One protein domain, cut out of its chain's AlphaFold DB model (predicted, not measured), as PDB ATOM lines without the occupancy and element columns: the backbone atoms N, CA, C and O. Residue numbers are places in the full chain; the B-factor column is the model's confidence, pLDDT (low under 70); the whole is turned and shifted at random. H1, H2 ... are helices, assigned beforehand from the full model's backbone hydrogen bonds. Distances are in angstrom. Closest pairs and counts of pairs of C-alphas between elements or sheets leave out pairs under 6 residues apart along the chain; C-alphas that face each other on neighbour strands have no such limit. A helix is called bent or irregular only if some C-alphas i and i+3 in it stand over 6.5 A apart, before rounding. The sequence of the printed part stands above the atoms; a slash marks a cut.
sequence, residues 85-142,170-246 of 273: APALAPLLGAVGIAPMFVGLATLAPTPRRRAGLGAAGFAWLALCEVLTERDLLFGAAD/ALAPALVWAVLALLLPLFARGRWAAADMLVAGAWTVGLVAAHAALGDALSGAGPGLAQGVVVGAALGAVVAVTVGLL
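What this domain is: This is residues 85 to 142 and 170 to 246 of the 273 residues of an uncharacterized protein of Thermoleophilaceae bacterium (UniProt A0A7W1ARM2). What shape do these atoms make? Four long helices, H3, H4, H5 and H6, stand side by side in a curved row, each running against the one before it, and the short helical hairpin of H1 and H2 fills the open side between H3 and H6, with H2 in the core and H1 at the rim. H4, H5 and H6 are an up-and-down bundle, helices that run alternately one way and back, though H4 and H6 come close only near one end. What is it made of, and how large is it? The printed part has 135 residues with six named helices, H1 to H6 in that order, and no named strand; its class is all helix. It is compact, with a radius of gyration of the C-alphas of 14.1 A, and elongated in outline, with spans of 44, 27 and 22 A.

How they stand to each other: How do the first three helices stand? H1, residues 88 to 94, touches H2, residues 100 to 105, in a hairpin at a shallow tilt of 4 degrees, opposite ways, the closest C-alphas being those of Ala 89 and Phe 101, 5.7 A apart. H1 also touches H3, residues 111 to 132, with residues 121 to 128 of H3 alone, at a steep tilt of 39 degrees, the same way; the closest C-alphas are those of Pro 90 and Leu 125, 4.5 A apart. H2 and H3 form a hairpin too, at a steep tilt of 43 degrees, where H3 touches with residues 113 to 121 alone, closest at the C-alphas of Ala 105 and Arg 114, 5.0 A. What else touches H2? H2 touches H4, residues 170 to 187, at a steep tilt of 67 degrees, with residues 177 to 184 of H4 alone and the C-alphas of Val 102 and Ala 181 closest at 5.3 A. It touches H6, residues 227 to 244, at a shallow tilt of 31 degrees, the same way, with residues 232 to 240 of H6 alone and the C-alphas of Met 100 and Gly 236 closest at 3.8 A. How do the long helices follow one another? H3 and H4 touch, opposite ways at a shallow tilt of 34 degrees, only just short of steep, closest at the C-alphas of Ala 115 and Ala 178, 4.0 A. H4 and H5, residues 193 to 219, form a hairpin at a shallow tilt of 9 degrees, closest at the C-alphas of Phe 187 and Val 199, 6.3 A. H5 and H6 form a hairpin at 37 degrees, only just steep, closest at the C-alphas of Thr 204 and Ala 233, 5.0 A. Which backbones are complete? Each O i to N i+4 pair is within hydrogen-bond range in H1, H2, H3, H5 and H6, but 9 of 14 in H4. H4 is irregular, with C-alphas 170 and 173 7.1 A apart, and has a kink of 26 degrees near residue 181.

Where its parts are: Where does the first helix begin? H1 begins at C-alpha 88, at (338.627, 263.646, 400.812). How long are the longer helices? From first to last C-alpha, H3 measures 31.4 A, H4 28.1 A, H5 38.4 A and H6 26.7 A. Where does the last one end? H6 ends at C-alpha 244, at (338.067, 275.122, 382.836).

The domain as a whole: Is anything cut out? Residues 143 to 169 are not printed, and C-alphas 142 and 170 are 7.9 A apart across the cut. Are any links long? Of the links that are printed whole, H1 to H2, H2 to H3 and H4 to H5 are tight and H5 to H6 is short. Where is confidence low? Residues 187 to 191, 194 to 195, 219 to 237 and 240 to 246 have pLDDT under 70.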
ATOM      1  N   ALA A  85     333.174 267.156 401.810       93.75
ATOM      2  CA  ALA A  85     334.242 267.241 400.817       93.75
ATOM      3  C   ALA A  85     335.646 267.377 401.437       93.75
ATOM      4  O   ALA A  85     336.532 266.679 400.956       93.75
ATOM      5  N   PRO A  86     335.877 268.180 402.502       95.19
ATOM      6  CA  PRO A  86     337.200 268.301 403.126       95.19
ATOM      7  C   PRO A  86     337.822 266.971 403.558       95.19
ATOM      8  O   PRO A  86     339.031 266.802 403.456       95.19
ATOM      9  N   ALA A  87     337.001 265.992 403.943       93.44
ATOM     10  CA  ALA A  87     337.481 264.677 404.346       93.44
ATOM     11  C   ALA A  87     338.052 263.829 403.191       93.44
ATOM     12  O   ALA A  87     338.663 262.793 403.434       93.44
ATOM     13  N   LEU A  88     337.907 264.259 401.932       91.81
ATOM     14  CA  LEU A  88     338.627 263.646 400.812       91.81
ATOM     15  C   LEU A  88     340.128 263.950 400.861       91.81
ATOM     16  O   LEU A  88     340.907 263.152 400.354       91.81
ATOM     17  N   ALA A  89     340.551 265.066 401.462       94.44
ATOM     18  CA  ALA A  89     341.963 265.423 401.555       94.44
ATOM     19  C   ALA A  89     342.804 264.362 402.299       94.44
ATOM     20  O   ALA A  89     343.772 263.890 401.704       94.44
ATOM     21  N   PRO A  90     342.445 263.902 403.517       94.12
ATOM     22  CA  PRO A  90     343.177 262.820 404.177       94.12
ATOM     23  C   PRO A  90     343.093 261.482 403.429       94.12
ATOM     24  O   PRO A  90     344.068 260.739 403.418       94.12
ATOM     25  N   LEU A  91     341.980 261.183 402.743       92.00
ATOM     26  CA  LEU A  91     341.877 259.978 401.905       92.00
ATOM     27  C   LEU A  91     342.853 260.024 400.723       92.00
ATOM     28  O   LEU A  91     343.488 259.023 400.410       92.00
ATOM     29  N   LEU A  92     343.003 261.189 400.095       89.19
ATOM     30  CA  LEU A  92     344.008 261.422 399.061       89.19
ATOM     31  C   LEU A  92     345.428 261.393 399.646       89.19
ATOM     32  O   LEU A  92     346.337 260.899 398.988       89.19
ATOM     33  N   GLY A  93     345.631 261.863 400.878       89.88
ATOM     34  CA  GLY A  93     346.906 261.741 401.596       89.88
ATOM     35  C   GLY A  93     347.297 260.293 401.879       89.88
ATOM     36  O   GLY A  93     348.442 259.917 401.668       89.88
ATOM     37  N   ALA A  94     346.333 259.436 402.219       89.44
ATOM     38  CA  ALA A  94     346.581 258.013 402.458       89.44
ATOM     39  C   ALA A  94     347.112 257.262 401.220       89.44
ATOM     40  O   ALA A  94     347.767 256.233 401.361       89.44
ATOM     41  N   VAL A  95     346.846 257.773 400.012       89.00
ATOM     42  CA  VAL A  95     347.412 257.275 398.742       89.00
ATOM     43  C   VAL A  95     348.516 258.190 398.184       89.00
ATOM     44  O   VAL A  95     348.927 258.049 397.034       89.00
ATOM     45  N   GLY A  96     349.004 259.137 398.990       83.69
ATOM     46  CA  GLY A  96     350.121 260.028 398.678       83.69
ATOM     47  C   GLY A  96     349.793 261.198 397.749       83.69
ATOM     48  O   GLY A  96     350.688 261.952 397.405       83.69
ATOM     49  N   ILE A  97     348.539 261.396 397.344       83.75
ATOM     50  CA  ILE A  97     348.124 262.412 396.359       83.75
ATOM     51  C   ILE A  97     347.295 263.552 396.967       83.75
ATOM     52  O   ILE A  97     346.522 264.201 396.263       83.75
ATOM     53  N   ALA A  98     347.465 263.842 398.261       87.75
ATOM     54  CA  ALA A  98     346.752 264.909 398.976       87.75
ATOM     55  C   ALA A  98     346.651 266.254 398.222       87.75
ATOM     56  O   ALA A  98     345.541 266.797 398.155       87.75
ATOM     57  N   PRO A  99     347.721 266.785 397.585       88.06
ATOM     58  CA  PRO A  99     347.655 268.082 396.902       88.06
ATOM     59  C   PRO A  99     346.641 268.138 395.746       88.06
ATOM     60  O   PRO A  99     346.196 269.225 395.372       88.06
ATOM     61  N   MET A 100     346.197 266.984 395.222       86.62
ATOM     62  CA  MET A 100     345.115 266.894 394.232       86.62
ATOM     63  C   MET A 100     343.829 267.576 394.720       86.62
ATOM     64  O   MET A 100     343.061 268.122 393.922       86.62
ATOM     65  N   PHE A 101     343.602 267.597 396.036       90.38
ATOM     66  CA  PHE A 101     342.428 268.213 396.639       90.38
ATOM     67  C   PHE A 101     342.310 269.715 396.333       90.38
ATOM     68  O   PHE A 101     341.199 270.221 396.173       90.38
ATOM     69  N   VAL A 102     343.430 270.427 396.162       90.00
ATOM     70  CA  VAL A 102     343.431 271.844 395.750       90.00
ATOM     71  C   VAL A 102     342.764 272.015 394.382       90.00
ATOM     72  O   VAL A 102     341.999 272.957 394.176       90.00
ATOM     73  N   GLY A 103     342.985 271.066 393.465       85.44
ATOM     74  CA  GLY A 103     342.296 271.003 392.177       85.44
ATOM     75  C   GLY A 103     340.793 270.779 392.345       85.44
ATOM     76  O   GLY A 103     339.993 271.532 391.794       85.44
ATOM     77  N   LEU A 104     340.389 269.816 393.181       87.38
ATOM     78  CA  LEU A 104     338.972 269.550 393.480       87.38
ATOM     79  C   LEU A 104     338.267 270.759 394.107       87.38
ATOM     80  O   LEU A 104     337.111 271.033 393.786       87.38
ATOM     81  N   ALA A 105     338.955 271.527 394.952       91.00
ATOM     82  CA  ALA A 105     338.401 272.726 395.572       91.00
ATOM     83  C   ALA A 105     337.967 273.778 394.534       91.00
ATOM     84  O   ALA A 105     337.029 274.538 394.793       91.00
ATOM     85  N   THR A 106     338.568 273.792 393.336       87.94
ATOM     86  CA  THR A 106     338.178 274.709 392.250       87.94
ATOM     87  C   THR A 106     336.803 274.426 391.654       87.94
ATOM     88  O   THR A 106     336.204 275.338 391.081       87.94
ATOM     89  N   LEU A 107     336.258 273.221 391.854       87.12
ATOM     90  CA  LEU A 107     334.898 272.862 391.441       87.12
ATOM     91  C   LEU A 107     333.834 273.708 392.149       87.12
ATOM     92  O   LEU A 107     332.697 273.809 391.684       87.12
ATOM     93  N   ALA A 108     334.168 274.338 393.280       90.31
ATOM     94  CA  ALA A 108     333.217 275.178 393.986       90.31
ATOM     95  C   ALA A 108     332.837 276.429 393.170       90.31
ATOM     96  O   ALA A 108     333.683 277.081 392.563       90.31
ATOM     97  N   PRO A 109     331.568 276.863 393.200       86.56
ATOM     98  CA  PRO A 109     331.081 277.899 392.287       86.56
ATOM     99  C   PRO A 109     331.595 279.309 392.603       86.56
ATOM    100  O   PRO A 109     331.592 280.165 391.728       86.56
ATOM    101  N   THR A 110     332.025 279.583 393.840       90.69
ATOM    102  CA  THR A 110     332.434 280.931 394.260       90.69
ATOM    103  C   THR A 110     333.862 280.943 394.798       90.69
ATOM    104  O   THR A 110     334.252 279.987 395.471       90.69
ATOM    105  N   PRO A 111     334.632 282.030 394.588       92.38
ATOM    106  CA  PRO A 111     336.022 282.128 395.046       92.38
ATOM    107  C   PRO A 111     336.162 281.882 396.553       92.38
ATOM    108  O   PRO A 111     337.026 281.126 396.983       92.38
ATOM    109  N   ARG A 112     335.237 282.427 397.357       92.75
ATOM    110  CA  ARG A 112     335.202 282.202 398.811       92.75
ATOM    111  C   ARG A 112     335.035 280.725 399.179       92.75
ATOM    112  O   ARG A 112     335.669 280.265 400.117       92.75
ATOM    113  N   ARG A 113     334.201 279.976 398.447       93.31
ATOM    114  CA  ARG A 113     334.012 278.536 398.691       93.31
ATOM    115  C   ARG A 113     335.221 277.716 398.241       93.31
ATOM    116  O   ARG A 113     335.511 276.724 398.892       93.31
ATOM    117  N   ARG A 114     335.926 278.131 397.181       94.69
ATOM    118  CA  ARG A 114     337.175 277.486 396.729       94.69
ATOM    119  C   ARG A 114     338.262 277.619 397.788       94.69
ATOM    120  O   ARG A 114     338.790 276.614 398.244       94.69
ATOM    121  N   ALA A 115     338.506 278.848 398.248       95.31
ATOM    122  CA  ALA A 115     339.461 279.121 399.318       95.31
ATOM    123  C   ALA A 115     339.079 278.397 400.621       95.31
ATOM    124  O   ALA A 115     339.916 277.731 401.222       95.31
ATOM    125  N   GLY A 116     337.799 278.464 401.012       95.94
ATOM    126  CA  GLY A 116     337.287 277.774 402.197       95.94
ATOM    127  C   GLY A 116     337.432 276.254 402.119       95.94
ATOM    128  O   GLY A 116     337.809 275.642 403.110       95.94
ATOM    129  N   LEU A 117     337.197 275.643 400.950       95.62
ATOM    130  CA  LEU A 117     337.465 274.218 400.738       95.62
ATOM    131  C   LEU A 117     338.954 273.909 400.834       95.62
ATOM    132  O   LEU A 117     339.295 272.981 401.549       95.62
ATOM    133  N   GLY A 118     339.822 274.675 400.166       96.12
ATOM    134  CA  GLY A 118     341.273 274.471 400.229       96.12
ATOM    135  C   GLY A 118     341.796 274.489 401.667       96.12
ATOM    136  O   GLY A 118     342.441 273.535 402.093       96.12
ATOM    137  N   ALA A 119     341.424 275.514 402.442       96.75
ATOM    138  CA  ALA A 119     341.772 275.609 403.860       96.75
ATOM    139  C   ALA A 119     341.184 274.455 404.688       96.75
ATOM    140  O   ALA A 119     341.902 273.826 405.464       96.75
ATOM    141  N   ALA A 120     339.891 274.152 404.517       96.69
ATOM    142  CA  ALA A 120     339.226 273.089 405.265       96.69
ATOM    143  C   ALA A 120     339.832 271.712 404.967       96.69
ATOM    144  O   ALA A 120     340.014 270.925 405.886       96.69
ATOM    145  N   GLY A 121     340.149 271.423 403.702       96.69
ATOM    146  CA  GLY A 121     340.756 270.161 403.291       96.69
ATOM    147  C   GLY A 121     342.114 269.943 403.939       96.69
ATOM    148  O   GLY A 121     342.346 268.882 404.509       96.69
ATOM    149  N   PHE A 122     342.982 270.959 403.928       96.50
ATOM    150  CA  PHE A 122     344.270 270.850 404.609       96.50
ATOM    151  C   PHE A 122     344.104 270.667 406.122       96.50
ATOM    152  O   PHE A 122     344.735 269.797 406.707       96.50
ATOM    153  N   ALA A 123     343.225 271.441 406.762       96.81
ATOM    154  CA  ALA A 123     343.032 271.327 408.204       96.81
ATOM    155  C   ALA A 123     342.451 269.959 408.615       96.81
ATOM    156  O   ALA A 123     342.832 269.413 409.647       96.81
ATOM    157  N   TRP A 124     341.577 269.373 407.787       96.75
ATOM    158  CA  TRP A 124     341.132 267.984 407.940       96.75
ATOM    159  C   TRP A 124     342.281 266.990 407.809       96.75
ATOM    160  O   TRP A 124     342.357 266.055 408.599       96.75
ATOM    161  N   LEU A 125     343.163 267.184 406.826       96.19
ATOM    162  CA  LEU A 125     344.340 266.344 406.643       96.19
ATOM    163  C   LEU A 125     345.246 266.397 407.877       96.19
ATOM    164  O   LEU A 125     345.520 265.344 408.441       96.19
ATOM    165  N   ALA A 126     345.610 267.592 408.345       95.75
ATOM    166  CA  ALA A 126     346.481 267.773 409.507       95.75
ATOM    167  C   ALA A 126     345.889 267.142 410.782       95.75
ATOM    168  O   ALA A 126     346.573 266.441 411.521       95.75
ATOM    169  N   LEU A 127     344.585 267.316 411.025       96.31
ATOM    170  CA  LEU A 127     343.912 266.671 412.160       96.31
ATOM    171  C   LEU A 127     343.834 265.146 412.003       96.31
ATOM    172  O   LEU A 127     343.895 264.428 412.998       96.31
ATOM    173  N   CYS A 128     343.726 264.627 410.778       95.50
ATOM    174  CA  CYS A 128     343.812 263.190 410.524       95.50
ATOM    175  C   CYS A 128     345.220 262.631 410.762       95.50
ATOM    176  O   CYS A 128     345.317 261.514 411.265       95.50
ATOM    177  N   GLU A 129     346.287 263.371 410.455       94.88
ATOM    178  CA  GLU A 129     347.662 262.972 410.802       94.88
ATOM    179  C   GLU A 129     347.809 262.830 412.322       94.88
ATOM    180  O   GLU A 129     348.292 261.807 412.800       94.88
ATOM    181  N   VAL A 130     347.251 263.772 413.092       96.00
ATOM    182  CA  VAL A 130     347.195 263.697 414.563       96.00
ATOM    183  C   VAL A 130     346.360 262.507 415.059       96.00
ATOM    184  O   VAL A 130     346.774 261.792 415.966       96.00
ATOM    185  N   LEU A 131     345.182 262.264 414.475       95.38
ATOM    186  CA  LEU A 131     344.285 261.172 414.885       95.38
ATOM    187  C   LEU A 131     344.818 259.776 414.542       95.38
ATOM    188  O   LEU A 131     344.487 258.808 415.230       95.38
ATOM    189  N   THR A 132     345.555 259.648 413.441       93.62
ATOM    190  CA  THR A 132     346.006 258.350 412.916       93.62
ATOM    191  C   THR A 132     347.478 258.067 413.182       93.62
ATOM    192  O   THR A 132     347.897 256.939 412.936       93.62
ATOM    193  N   GLU A 133     348.236 259.053 413.675       92.50
ATOM    194  CA  GLU A 133     349.700 259.008 413.827       92.50
ATOM    195  C   GLU A 133     350.417 258.610 412.528       92.50
ATOM    196  O   GLU A 133     351.452 257.945 412.538       92.50
ATOM    197  N   ARG A 134     349.830 258.968 411.382       90.44
ATOM    198  CA  ARG A 134     350.384 258.691 410.057       90.44
ATOM    199  C   ARG A 134     350.779 259.987 409.382       90.44
ATOM    200  O   ARG A 134     350.009 260.942 409.395       90.44
ATOM    201  N   ASP A 135     351.904 259.941 408.684       91.25
ATOM    202  CA  ASP A 135     352.358 261.027 407.823       91.25
ATOM    203  C   ASP A 135     351.610 260.942 406.485       91.25
ATOM    204  O   ASP A 135     351.948 260.153 405.600       91.25
ATOM    205  N   LEU A 136     350.525 261.708 406.358       88.81
ATOM    206  CA  LEU A 136     349.689 261.756 405.152       88.81
ATOM    207  C   LEU A 136     350.232 262.759 404.127       88.81
ATOM    208  O   LEU A 136     350.024 262.592 402.922       88.81
ATOM    209  N   LEU A 137     350.886 263.819 404.595       88.38
ATOM    210  CA  LEU A 137     351.554 264.824 403.780       88.38
ATOM    211  C   LEU A 137     352.769 265.431 404.485       88.38
ATOM    212  O   LEU A 137     353.833 265.486 403.873       88.38
ATOM    213  N   PHE A 138     352.605 265.898 405.724       88.25
ATOM    214  CA  PHE A 138     353.667 266.567 406.489       88.25
ATOM    215  C   PHE A 138     353.939 265.912 407.847       88.25
ATOM    216  O   PHE A 138     354.994 266.161 408.420       88.25
ATOM    217  N   GLY A 139     353.029 265.065 408.332       90.50
ATOM    218  CA  GLY A 139     353.075 264.489 409.671       90.50
ATOM    219  C   GLY A 139     352.389 265.360 410.720       90.50
ATOM    220  O   GLY A 139     351.924 266.471 410.456       90.50
ATOM    221  N   ALA A 140     352.293 264.825 411.938       90.69
ATOM    222  CA  ALA A 140     351.758 265.570 413.073       90.69
ATOM    223  C   ALA A 140     352.637 266.795 413.389       90.69
ATOM    224  O   ALA A 140     353.853 266.761 413.217       90.69
ATOM    225  N   ALA A 141     352.013 267.878 413.862       90.06
ATOM    226  CA  ALA A 141     352.726 269.107 414.195       90.06
ATOM    227  C   ALA A 141     353.770 268.883 415.298       90.06
ATOM    228  O   ALA A 141     353.556 268.097 416.224       90.06
ATOM    229  N   ASP A 142     354.868 269.636 415.243       88.38
ATOM    230  CA  ASP A 142     355.886 269.592 416.289       88.38
ATOM    231  C   ASP A 142     355.282 269.868 417.669       88.38
ATOM    232  O   ASP A 142     354.530 270.823 417.878       88.38
ATOM    233  N   ALA A 170     352.286 274.771 411.549       87.88
ATOM    234  CA  ALA A 170     351.687 273.592 410.917       87.88
ATOM    235  C   ALA A 170     350.424 273.893 410.089       87.88
ATOM    236  O   ALA A 170     350.123 273.175 409.141       87.88
ATOM    237  N   LEU A 171     349.695 274.977 410.391       91.25
ATOM    238  CA  LEU A 171     348.531 275.422 409.610       91.25
ATOM    239  C   LEU A 171     348.864 276.405 408.474       91.25
ATOM    240  O   LEU A 171     347.972 276.765 407.702       91.25
ATOM    241  N   ALA A 172     350.122 276.821 408.305       89.69
ATOM    242  CA  ALA A 172     350.541 277.671 407.187       89.69
ATOM    243  C   ALA A 172     350.202 277.079 405.799       89.69
ATOM    244  O   ALA A 172     349.719 277.832 404.942       89.69
ATOM    245  N   PRO A 173     350.335 275.757 405.550       91.50
ATOM    246  CA  PRO A 173     349.933 275.174 404.274       91.50
ATOM    247  C   PRO A 173     348.430 275.312 403.986       91.50
ATOM    248  O   PRO A 173     348.047 275.335 402.818       91.50
ATOM    249  N   ALA A 174     347.571 275.493 405.000       93.81
ATOM    250  CA  ALA A 174     346.143 275.748 404.792       93.81
ATOM    251  C   ALA A 174     345.908 277.042 404.000       93.81
ATOM    252  O   ALA A 174     345.049 277.091 403.115       93.81
ATOM    253  N   LEU A 175     346.693 278.087 404.289       93.31
ATOM    254  CA  LEU A 175     346.652 279.348 403.547       93.31
ATOM    255  C   LEU A 175     347.149 279.152 402.119       93.31
ATOM    256  O   LEU A 175     346.522 279.651 401.184       93.31
ATOM    257  N   VAL A 176     348.225 278.382 401.939       91.12
ATOM    258  CA  VAL A 176     348.750 278.042 400.611       91.12
ATOM    259  C   VAL A 176     347.689 277.299 399.801       91.12
ATOM    260  O   VAL A 176     347.368 277.719 398.693       91.12
ATOM    261  N   TRP A 177     347.047 276.276 400.363       93.88
ATOM    262  CA  TRP A 177     345.960 275.539 399.713       93.88
ATOM    263  C   TRP A 177     344.766 276.435 399.372       93.88
ATOM    264  O   TRP A 177     344.200 276.320 398.283       93.88
ATOM    265  N   ALA A 178     344.392 277.356 400.261       94.69
ATOM    266  CA  ALA A 178     343.302 278.299 400.027       94.69
ATOM    267  C   ALA A 178     343.607 279.285 398.888       94.69
ATOM    268  O   ALA A 178     342.769 279.486 398.004       94.69
ATOM    269  N   VAL A 179     344.801 279.884 398.892       92.19
ATOM    270  CA  VAL A 179     345.270 280.802 397.841       92.19
ATOM    271  C   VAL A 179     345.364 280.066 396.514       92.19
ATOM    272  O   VAL A 179     344.899 280.563 395.490       92.19
ATOM    273  N   LEU A 180     345.898 278.850 396.526       87.25
ATOM    274  CA  LEU A 180     346.040 278.059 395.319       87.25
ATOM    275  C   LEU A 180     344.659 277.680 394.744       87.25
ATOM    276  O   LEU A 180     344.374 277.935 393.574       87.25
ATOM    277  N   ALA A 181     343.721 277.217 395.569       90.75
ATOM    278  CA  ALA A 181     342.348 276.958 395.124       90.75
ATOM    279  C   ALA A 181     341.643 278.212 394.558       90.75
ATOM    280  O   ALA A 181     340.764 278.107 393.695       90.75
ATOM    281  N   LEU A 182     342.015 279.407 395.032       90.62
ATOM    282  CA  LEU A 182     341.486 280.683 394.552       90.62
ATOM    283  C   LEU A 182     342.068 281.098 393.193       90.62
ATOM    284  O   LEU A 182     341.323 281.602 392.350       90.62
ATOM    285  N   LEU A 183     343.375 280.921 392.994       86.00
ATOM    286  CA  LEU A 183     344.101 281.437 391.829       86.00
ATOM    287  C   LEU A 183     344.016 280.523 390.604       86.00
ATOM    288  O   LEU A 183     343.921 281.023 389.485       86.00
ATOM    289  N   LEU A 184     343.989 279.204 390.801       78.50
ATOM    290  CA  LEU A 184     343.972 278.198 389.729       78.50
ATOM    291  C   LEU A 184     342.966 278.469 388.581       78.50
ATOM    292  O   LEU A 184     343.341 278.390 387.411       78.50
ATOM    293  N   PRO A 185     341.716 278.885 388.854       78.94
ATOM    294  CA  PRO A 185     340.716 279.138 387.814       78.94
ATOM    295  C   PRO A 185     340.960 280.410 386.998       78.94
ATOM    296  O   PRO A 185     340.373 280.581 385.933       78.94
ATOM    297  N   LEU A 186     341.776 281.340 387.502       78.38
ATOM    298  CA  LEU A 186     342.105 282.573 386.782       78.38
ATOM    299  C   LEU A 186     343.018 282.296 385.588       78.38
ATOM    300  O   LEU A 186     343.025 283.075 384.633       78.38
ATOM    301  N   PHE A 187     343.765 281.197 385.655       69.06
ATOM    302  CA  PHE A 187     344.722 280.802 384.639       69.06
ATOM    303  C   PHE A 187     344.123 279.831 383.608       69.06
ATOM    304  O   PHE A 187     344.470 279.927 382.437       69.06
ATOM    305  N   ALA A 188     343.164 278.983 384.002       65.69
ATOM    306  CA  ALA A 188     342.464 278.041 383.120       65.69
ATOM    307  C   ALA A 188     341.202 278.660 382.481       65.69
ATOM    308  O   ALA A 188     340.077 278.236 382.746       65.69
ATOM    309  N   ARG A 189     341.363 279.724 381.680       65.38
ATOM    310  CA  ARG A 189     340.231 280.412 381.016       65.38
ATOM    311  C   ARG A 189     339.805 279.768 379.689       65.38
ATOM    312  O   ARG A 189     339.008 280.374 378.974       65.38
ATOM    313  N   GLY A 190     340.335 278.592 379.336       62.56
ATOM    314  CA  GLY A 190     339.843 277.782 378.213       62.56
ATOM    315  C   GLY A 190     340.063 278.406 376.833       62.56
ATOM    316  O   GLY A 190     339.474 277.966 375.849       62.56
ATOM    317  N   ARG A 191     340.867 279.474 376.738       67.69
ATOM    318  CA  ARG A 191     341.008 280.246 375.494       67.69
ATOM    319  C   ARG A 191     341.993 279.584 374.522       67.69
ATOM    320  O   ARG A 191     341.856 279.780 373.322       67.69
ATOM    321  N   TRP A 192     342.968 278.822 375.034       71.19
ATOM    322  CA  TRP A 192     343.990 278.100 374.262       71.19
ATOM    323  C   TRP A 192     344.452 276.862 375.051       71.19
ATOM    324  O   TRP A 192     345.088 277.017 376.090       71.19
ATOM    325  N   ALA A 193     344.212 275.647 374.543       70.62
ATOM    326  CA  ALA A 193     344.564 274.399 375.242       70.62
ATOM    327  C   ALA A 193     346.060 274.304 375.614       70.62
ATOM    328  O   ALA A 193     346.411 273.832 376.692       70.62
ATOM    329  N   ALA A 194     346.945 274.818 374.753       69.25
ATOM    330  CA  ALA A 194     348.377 274.883 375.035       69.25
ATOM    331  C   ALA A 194     348.702 275.806 376.225       69.25
ATOM    332  O   ALA A 194     349.553 275.474 377.047       69.25
ATOM    333  N   ALA A 195     348.005 276.941 376.354       68.75
ATOM    334  CA  ALA A 195     348.175 277.836 377.496       68.75
ATOM    335  C   ALA A 195     347.663 277.184 378.787       68.75
ATOM    336  O   ALA A 195     348.335 277.275 379.809       68.75
ATOM    337  N   ASP A 196     346.539 276.465 378.727       71.25
ATOM    338  CA  ASP A 196     345.998 275.738 379.880       71.25
ATOM    339  C   ASP A 196     346.942 274.604 380.332       71.25
ATOM    340  O   ASP A 196     347.143 274.416 381.532       71.25
ATOM    341  N   MET A 197     347.600 273.895 379.401       72.31
ATOM    342  CA  MET A 197     348.628 272.893 379.731       72.31
ATOM    343  C   MET A 197     349.884 273.520 380.353       72.31
ATOM    344  O   MET A 197     350.402 272.987 381.334       72.31
ATOM    345  N   LEU A 198     350.367 274.653 379.830       75.56
ATOM    346  CA  LEU A 198     351.513 275.370 380.408       75.56
ATOM    347  C   LEU A 198     351.202 275.883 381.815       75.56
ATOM    348  O   LEU A 198     352.023 275.753 382.718       75.56
ATOM    349  N   VAL A 199     349.996 276.412 382.010       73.81
ATOM    350  CA  VAL A 199     349.479 276.823 383.317       73.81
ATOM    351  C   VAL A 199     349.411 275.638 384.271       73.81
ATOM    352  O   VAL A 199     349.868 275.758 385.403       73.81
ATOM    353  N   ALA A 200     348.883 274.493 383.839       71.69
ATOM    354  CA  ALA A 200     348.809 273.289 384.664       71.69
ATOM    355  C   ALA A 200     350.192 272.755 385.042       71.69
ATOM    356  O   ALA A 200     350.407 272.351 386.187       71.69
ATOM    357  N   GLY A 201     351.141 272.793 384.105       72.19
ATOM    358  CA  GLY A 201     352.537 272.454 384.358       72.19
ATOM    359  C   GLY A 201     353.164 273.393 385.387       72.19
ATOM    360  O   GLY A 201     353.652 272.936 386.418       72.19
ATOM    361  N   ALA A 202     353.079 274.707 385.161       76.06
ATOM    362  CA  ALA A 202     353.584 275.723 386.087       76.06
ATOM    363  C   ALA A 202     352.930 275.616 387.472       76.06
ATOM    364  O   ALA A 202     353.598 275.768 388.491       76.06
ATOM    365  N   TRP A 203     351.639 275.292 387.515       78.50
ATOM    366  CA  TRP A 203     350.900 275.059 388.747       78.50
ATOM    367  C   TRP A 203     351.392 273.839 389.511       78.50
ATOM    368  O   TRP A 203     351.607 273.911 390.715       78.50
ATOM    369  N   THR A 204     351.590 272.725 388.807       75.56
ATOM    370  CA  THR A 204     352.115 271.483 389.380       75.56
ATOM    371  C   THR A 204     353.491 271.731 389.986       75.56
ATOM    372  O   THR A 204     353.715 271.409 391.150       75.56
ATOM    373  N   VAL A 205     354.385 272.372 389.226       76.25
ATOM    374  CA  VAL A 205     355.733 272.732 389.685       76.25
ATOM    375  C   VAL A 205     355.666 273.674 390.885       76.25
ATOM    376  O   VAL A 205     356.340 273.434 391.880       76.25
ATOM    377  N   GLY A 206     354.821 274.707 390.830       78.12
ATOM    378  CA  GLY A 206     354.634 275.653 391.929       78.12
ATOM    379  C   GLY A 206     354.088 274.997 393.197       78.12
ATOM    380  O   GLY A 206     354.557 275.300 394.288       78.12
ATOM    381  N   LEU A 207     353.144 274.060 393.070       78.81
ATOM    382  CA  LEU A 207     352.584 273.310 394.194       78.81
ATOM    383  C   LEU A 207     353.642 272.396 394.815       78.81
ATOM    384  O   LEU A 207     353.794 272.407 396.032       78.81
ATOM    385  N   VAL A 208     354.401 271.659 394.001       77.88
ATOM    386  CA  VAL A 208     355.514 270.819 394.475       77.88
ATOM    387  C   VAL A 208     356.569 271.671 395.179       77.88
ATOM    388  O   VAL A 208     356.955 271.342 396.295       77.88
ATOM    389  N   ALA A 209     356.984 272.791 394.581       79.75
ATOM    390  CA  ALA A 209     357.962 273.703 395.171       79.75
ATOM    391  C   ALA A 209     357.462 274.330 396.482       79.75
ATOM    392  O   ALA A 209     358.221 274.430 397.441       79.75
ATOM    393  N   ALA A 210     356.182 274.708 396.557       82.62
ATOM    394  CA  ALA A 210     355.585 275.223 397.784       82.62
ATOM    395  C   ALA A 210     355.566 274.163 398.894       82.62
ATOM    396  O   ALA A 210     355.901 274.481 400.028       82.62
ATOM    397  N   HIS A 211     355.223 272.908 398.582       81.44
ATOM    398  CA  HIS A 211     355.265 271.817 399.564       81.44
ATOM    399  C   HIS A 211     356.701 271.468 399.972       81.44
ATOM    400  O   HIS A 211     356.917 271.188 401.142       81.44
ATOM    401  N   ALA A 212     357.674 271.543 399.053       78.62
ATOM    402  CA  ALA A 212     359.098 271.402 399.364       78.62
ATOM    403  C   ALA A 212     359.540 272.437 400.402       78.62
ATOM    404  O   ALA A 212     360.019 272.087 401.472       78.62
ATOM    405  N   ALA A 213     359.296 273.715 400.094       81.12
ATOM    406  CA  ALA A 213     359.692 274.832 400.938       81.12
ATOM    407  C   ALA A 213     358.975 274.815 402.294       81.12
ATOM    408  O   ALA A 213     359.573 275.162 403.307       81.12
ATOM    409  N   LEU A 214     357.701 274.407 402.322       80.81
ATOM    410  CA  LEU A 214     356.959 274.204 403.565       80.81
ATOM    411  C   LEU A 214     357.515 273.029 404.365       80.81
ATOM    412  O   LEU A 214     357.676 273.172 405.566       80.81
ATOM    413  N   GLY A 215     357.832 271.907 403.715       77.19
ATOM    414  CA  GLY A 215     358.467 270.759 404.355       77.19
ATOM    415  C   GLY A 215     359.769 271.167 405.036       77.19
ATOM    416  O   GLY A 215     359.875 271.022 406.245       77.19
ATOM    417  N   ASP A 216     360.685 271.795 404.297       78.00
ATOM    418  CA  ASP A 216     361.969 272.270 404.831       78.00
ATOM    419  C   ASP A 216     361.793 273.278 405.983       78.00
ATOM    420  O   ASP A 216     362.547 273.259 406.958       78.00
ATOM    421  N   ALA A 217     360.794 274.163 405.887       77.06
ATOM    422  CA  ALA A 217     360.492 275.141 406.930       77.06
ATOM    423  C   ALA A 217     359.869 274.515 408.189       77.06
ATOM    424  O   ALA A 217     360.019 275.077 409.272       77.06
ATOM    425  N   LEU A 218     359.154 273.395 408.045       74.44
ATOM    426  CA  LEU A 218     358.470 272.701 409.135       74.44
ATOM    427  C   LEU A 218     359.357 271.646 409.809       74.44
ATOM    428  O   LEU A 218     359.259 271.491 411.013       74.44
ATOM    429  N   SER A 219     360.223 270.938 409.078       65.06
ATOM    430  CA  SER A 219     360.945 269.773 409.610       65.06
ATOM    431  C   SER A 219     362.302 270.084 410.244       65.06
ATOM    432  O   SER A 219     362.879 269.208 410.886       65.06
ATOM    433  N   GLY A 220     362.884 271.273 410.035       55.06
ATOM    434  CA  GLY A 220     364.222 271.632 410.542       55.06
ATOM    435  C   GLY A 220     365.386 270.730 410.067       55.06
ATOM    436  O   GLY A 220     366.547 271.021 410.355       55.06
ATOM    437  N   ALA A 221     365.101 269.662 409.319       39.69
ATOM    438  CA  ALA A 221     366.016 268.659 408.790       39.69
ATOM    439  C   ALA A 221     365.543 268.230 407.388       39.69
ATOM    440  O   ALA A 221     364.348 268.065 407.150       39.69
ATOM    441  N   GLY A 222     366.513 268.112 406.473       41.47
ATOM    442  CA  GLY A 222     366.356 268.117 405.015       41.47
ATOM    443  C   GLY A 222     365.627 266.935 404.339       41.47
ATOM    444  O   GLY A 222     364.933 266.148 404.975       41.47
ATOM    445  N   PRO A 223     365.766 266.817 403.004       42.31
ATOM    446  CA  PRO A 223     364.636 266.571 402.118       42.31
ATOM    447  C   PRO A 223     364.290 265.090 401.959       42.31
ATOM    448  O   PRO A 223     365.086 264.287 401.474       42.31
ATOM    449  N   GLY A 224     363.036 264.765 402.257       47.84
ATOM    450  CA  GLY A 224     362.375 263.520 401.879       47.84
ATOM    451  C   GLY A 224     361.061 263.815 401.167       47.84
ATOM    452  O   GLY A 224     360.000 263.417 401.634       47.84
ATOM    453  N   LEU A 225     361.100 264.570 400.066       53.25
ATOM    454  CA  LEU A 225     359.890 264.900 399.314       53.25
ATOM    455  C   LEU A 225     359.355 263.632 398.633       53.25
ATOM    456  O   LEU A 225     359.878 263.181 397.612       53.25
ATOM    457  N   ALA A 226     358.340 263.022 399.242       56.94
ATOM    458  CA  ALA A 226     357.760 261.770 398.784       56.94
ATOM    459  C   ALA A 226     357.213 261.898 397.351       56.94
ATOM    460  O   ALA A 226     356.540 262.872 397.004       56.94
ATOM    461  N   GLN A 227     357.446 260.870 396.527       50.41
ATOM    462  CA  GLN A 227     356.991 260.780 395.128       50.41
ATOM    463  C   GLN A 227     355.488 261.078 394.947       50.41
ATOM    464  O   GLN A 227     355.071 261.562 393.894       50.41
ATOM    465  N   GLY A 228     354.678 260.846 395.984       53.62
ATOM    466  CA  GLY A 228     353.246 261.132 395.987       53.62
ATOM    467  C   GLY A 228     352.895 262.610 395.769       53.62
ATOM    468  O   GLY A 228     351.957 262.908 395.028       53.62
ATOM    469  N   VAL A 229     353.681 263.550 396.313       63.88
ATOM    470  CA  VAL A 229     353.399 264.995 396.196       63.88
ATOM    471  C   VAL A 229     353.406 265.436 394.731       63.88
ATOM    472  O   VAL A 229     352.530 266.189 394.303       63.88
ATOM    473  N   VAL A 230     354.352 264.914 393.946       63.50
ATOM    474  CA  VAL A 230     354.486 265.217 392.514       63.50
ATOM    475  C   VAL A 230     353.291 264.674 391.729       63.50
ATOM    476  O   VAL A 230     352.682 265.404 390.945       63.50
ATOM    477  N   VAL A 231     352.909 263.418 391.975       66.44
ATOM    478  CA  VAL A 231     351.769 262.773 391.301       66.44
ATOM    479  C   VAL A 231     350.453 263.470 391.661       66.44
ATOM    480  O   VAL A 231     349.648 263.771 390.778       66.44
ATOM    481  N   GLY A 232     350.240 263.795 392.939       59.19
ATOM    482  CA  GLY A 232     349.030 264.472 393.404       59.19
ATOM    483  C   GLY A 232     348.893 265.884 392.849       59.19
ATOM    484  O   GLY A 232     347.802 266.281 392.432       59.19
ATOM    485  N   ALA A 233     350.000 266.625 392.768       67.19
ATOM    486  CA  ALA A 233     350.020 267.946 392.155       67.19
ATOM    487  C   ALA A 233     349.641 267.901 390.669       67.19
ATOM    488  O   ALA A 233     348.797 268.687 390.229       67.19
ATOM    489  N   ALA A 234     350.196 266.941 389.923       66.69
ATOM    490  CA  ALA A 234     349.898 266.764 388.504       66.69
ATOM    491  C   ALA A 234     348.416 266.426 388.274       66.69
ATOM    492  O   ALA A 234     347.750 267.059 387.452       66.69
ATOM    493  N   LEU A 235     347.863 265.482 389.045       67.50
ATOM    494  CA  LEU A 235     346.448 265.109 388.958       67.50
ATOM    495  C   LEU A 235     345.517 266.276 389.313       67.50
ATOM    496  O   LEU A 235     344.521 266.502 388.624       67.50
ATOM    497  N   GLY A 236     345.849 267.058 390.345       62.59
ATOM    498  CA  GLY A 236     345.084 268.250 390.720       62.59
ATOM    499  C   GLY A 236     345.032 269.294 389.604       62.59
ATOM    500  O   GLY A 236     343.974 269.871 389.340       62.59
ATOM    501  N   ALA A 237     346.151 269.501 388.906       66.38
ATOM    502  CA  ALA A 237     346.222 270.416 387.774       66.38
ATOM    503  C   ALA A 237     345.368 269.932 386.586       66.38
ATOM    504  O   ALA A 237     344.632 270.727 386.000       66.38
ATOM    505  N   VAL A 238     345.384 268.629 386.278       71.12
ATOM    506  CA  VAL A 238     344.530 268.025 385.234       71.12
ATOM    507  C   VAL A 238     343.044 268.216 385.549       71.12
ATOM    508  O   VAL A 238     342.273 268.622 384.675       71.12
ATOM    509  N   VAL A 239     342.624 267.983 386.796       71.69
ATOM    510  CA  VAL A 239     341.234 268.219 387.226       71.69
ATOM    511  C   VAL A 239     340.839 269.682 387.019       71.69
ATOM    512  O   VAL A 239     339.770 269.966 386.491       71.69
ATOM    513  N   ALA A 240     341.701 270.631 387.373       66.12
ATOM    514  CA  ALA A 240     341.377 272.042 387.196       66.12
ATOM    515  C   ALA A 240     341.276 272.464 385.722       66.12
ATOM    516  O   ALA A 240     340.365 273.211 385.362       66.12
ATOM    517  N   VAL A 241     342.169 271.961 384.862       67.25
ATOM    518  CA  VAL A 241     342.114 272.225 383.414       67.25
ATOM    519  C   VAL A 241     340.853 271.638 382.802       67.25
ATOM    520  O   VAL A 241     340.137 272.343 382.101       67.25
ATOM    521  N   THR A 242     340.529 270.378 383.098       68.62
ATOM    522  CA  THR A 242     339.316 269.734 382.560       68.62
ATOM    523  C   THR A 242     338.042 270.491 382.939       68.62
ATOM    524  O   THR A 242     337.146 270.628 382.112       68.62
ATOM    525  N   VAL A 243     337.982 271.067 384.142       63.91
ATOM    526  CA  VAL A 243     336.863 271.911 384.591       63.91
ATOM    527  C   VAL A 243     336.821 273.253 383.864       63.91
ATOM    528  O   VAL A 243     335.737 273.708 383.509       63.91
ATOM    529  N   GLY A 244     337.973 273.885 383.621       60.53
ATOM    530  CA  GLY A 244     338.067 275.122 382.836       60.53
ATOM    531  C   GLY A 244     337.701 274.941 381.359       60.53
ATOM    532  O   GLY A 244     337.253 275.889 380.717       60.53
ATOM    533  N   LEU A 245     337.844 273.718 380.836       60.56
ATOM    534  CA  LEU A 245     337.480 273.337 379.469       60.56
ATOM    535  C   LEU A 245     335.996 272.974 379.304       60.56
ATOM    536  O   LEU A 245     335.528 272.887 378.168       60.56
ATOM    537  N   LEU A 246     335.242 272.766 380.393       60.88
ATOM    538  CA  LEU A 246     333.800 272.549 380.291       60.88
ATOM    539  C   LEU A 246     333.152 273.842 379.777       60.88
ATOM    540  O   LEU A 246     333.229 274.871 380.455       60.88
TER     541      LEU A 246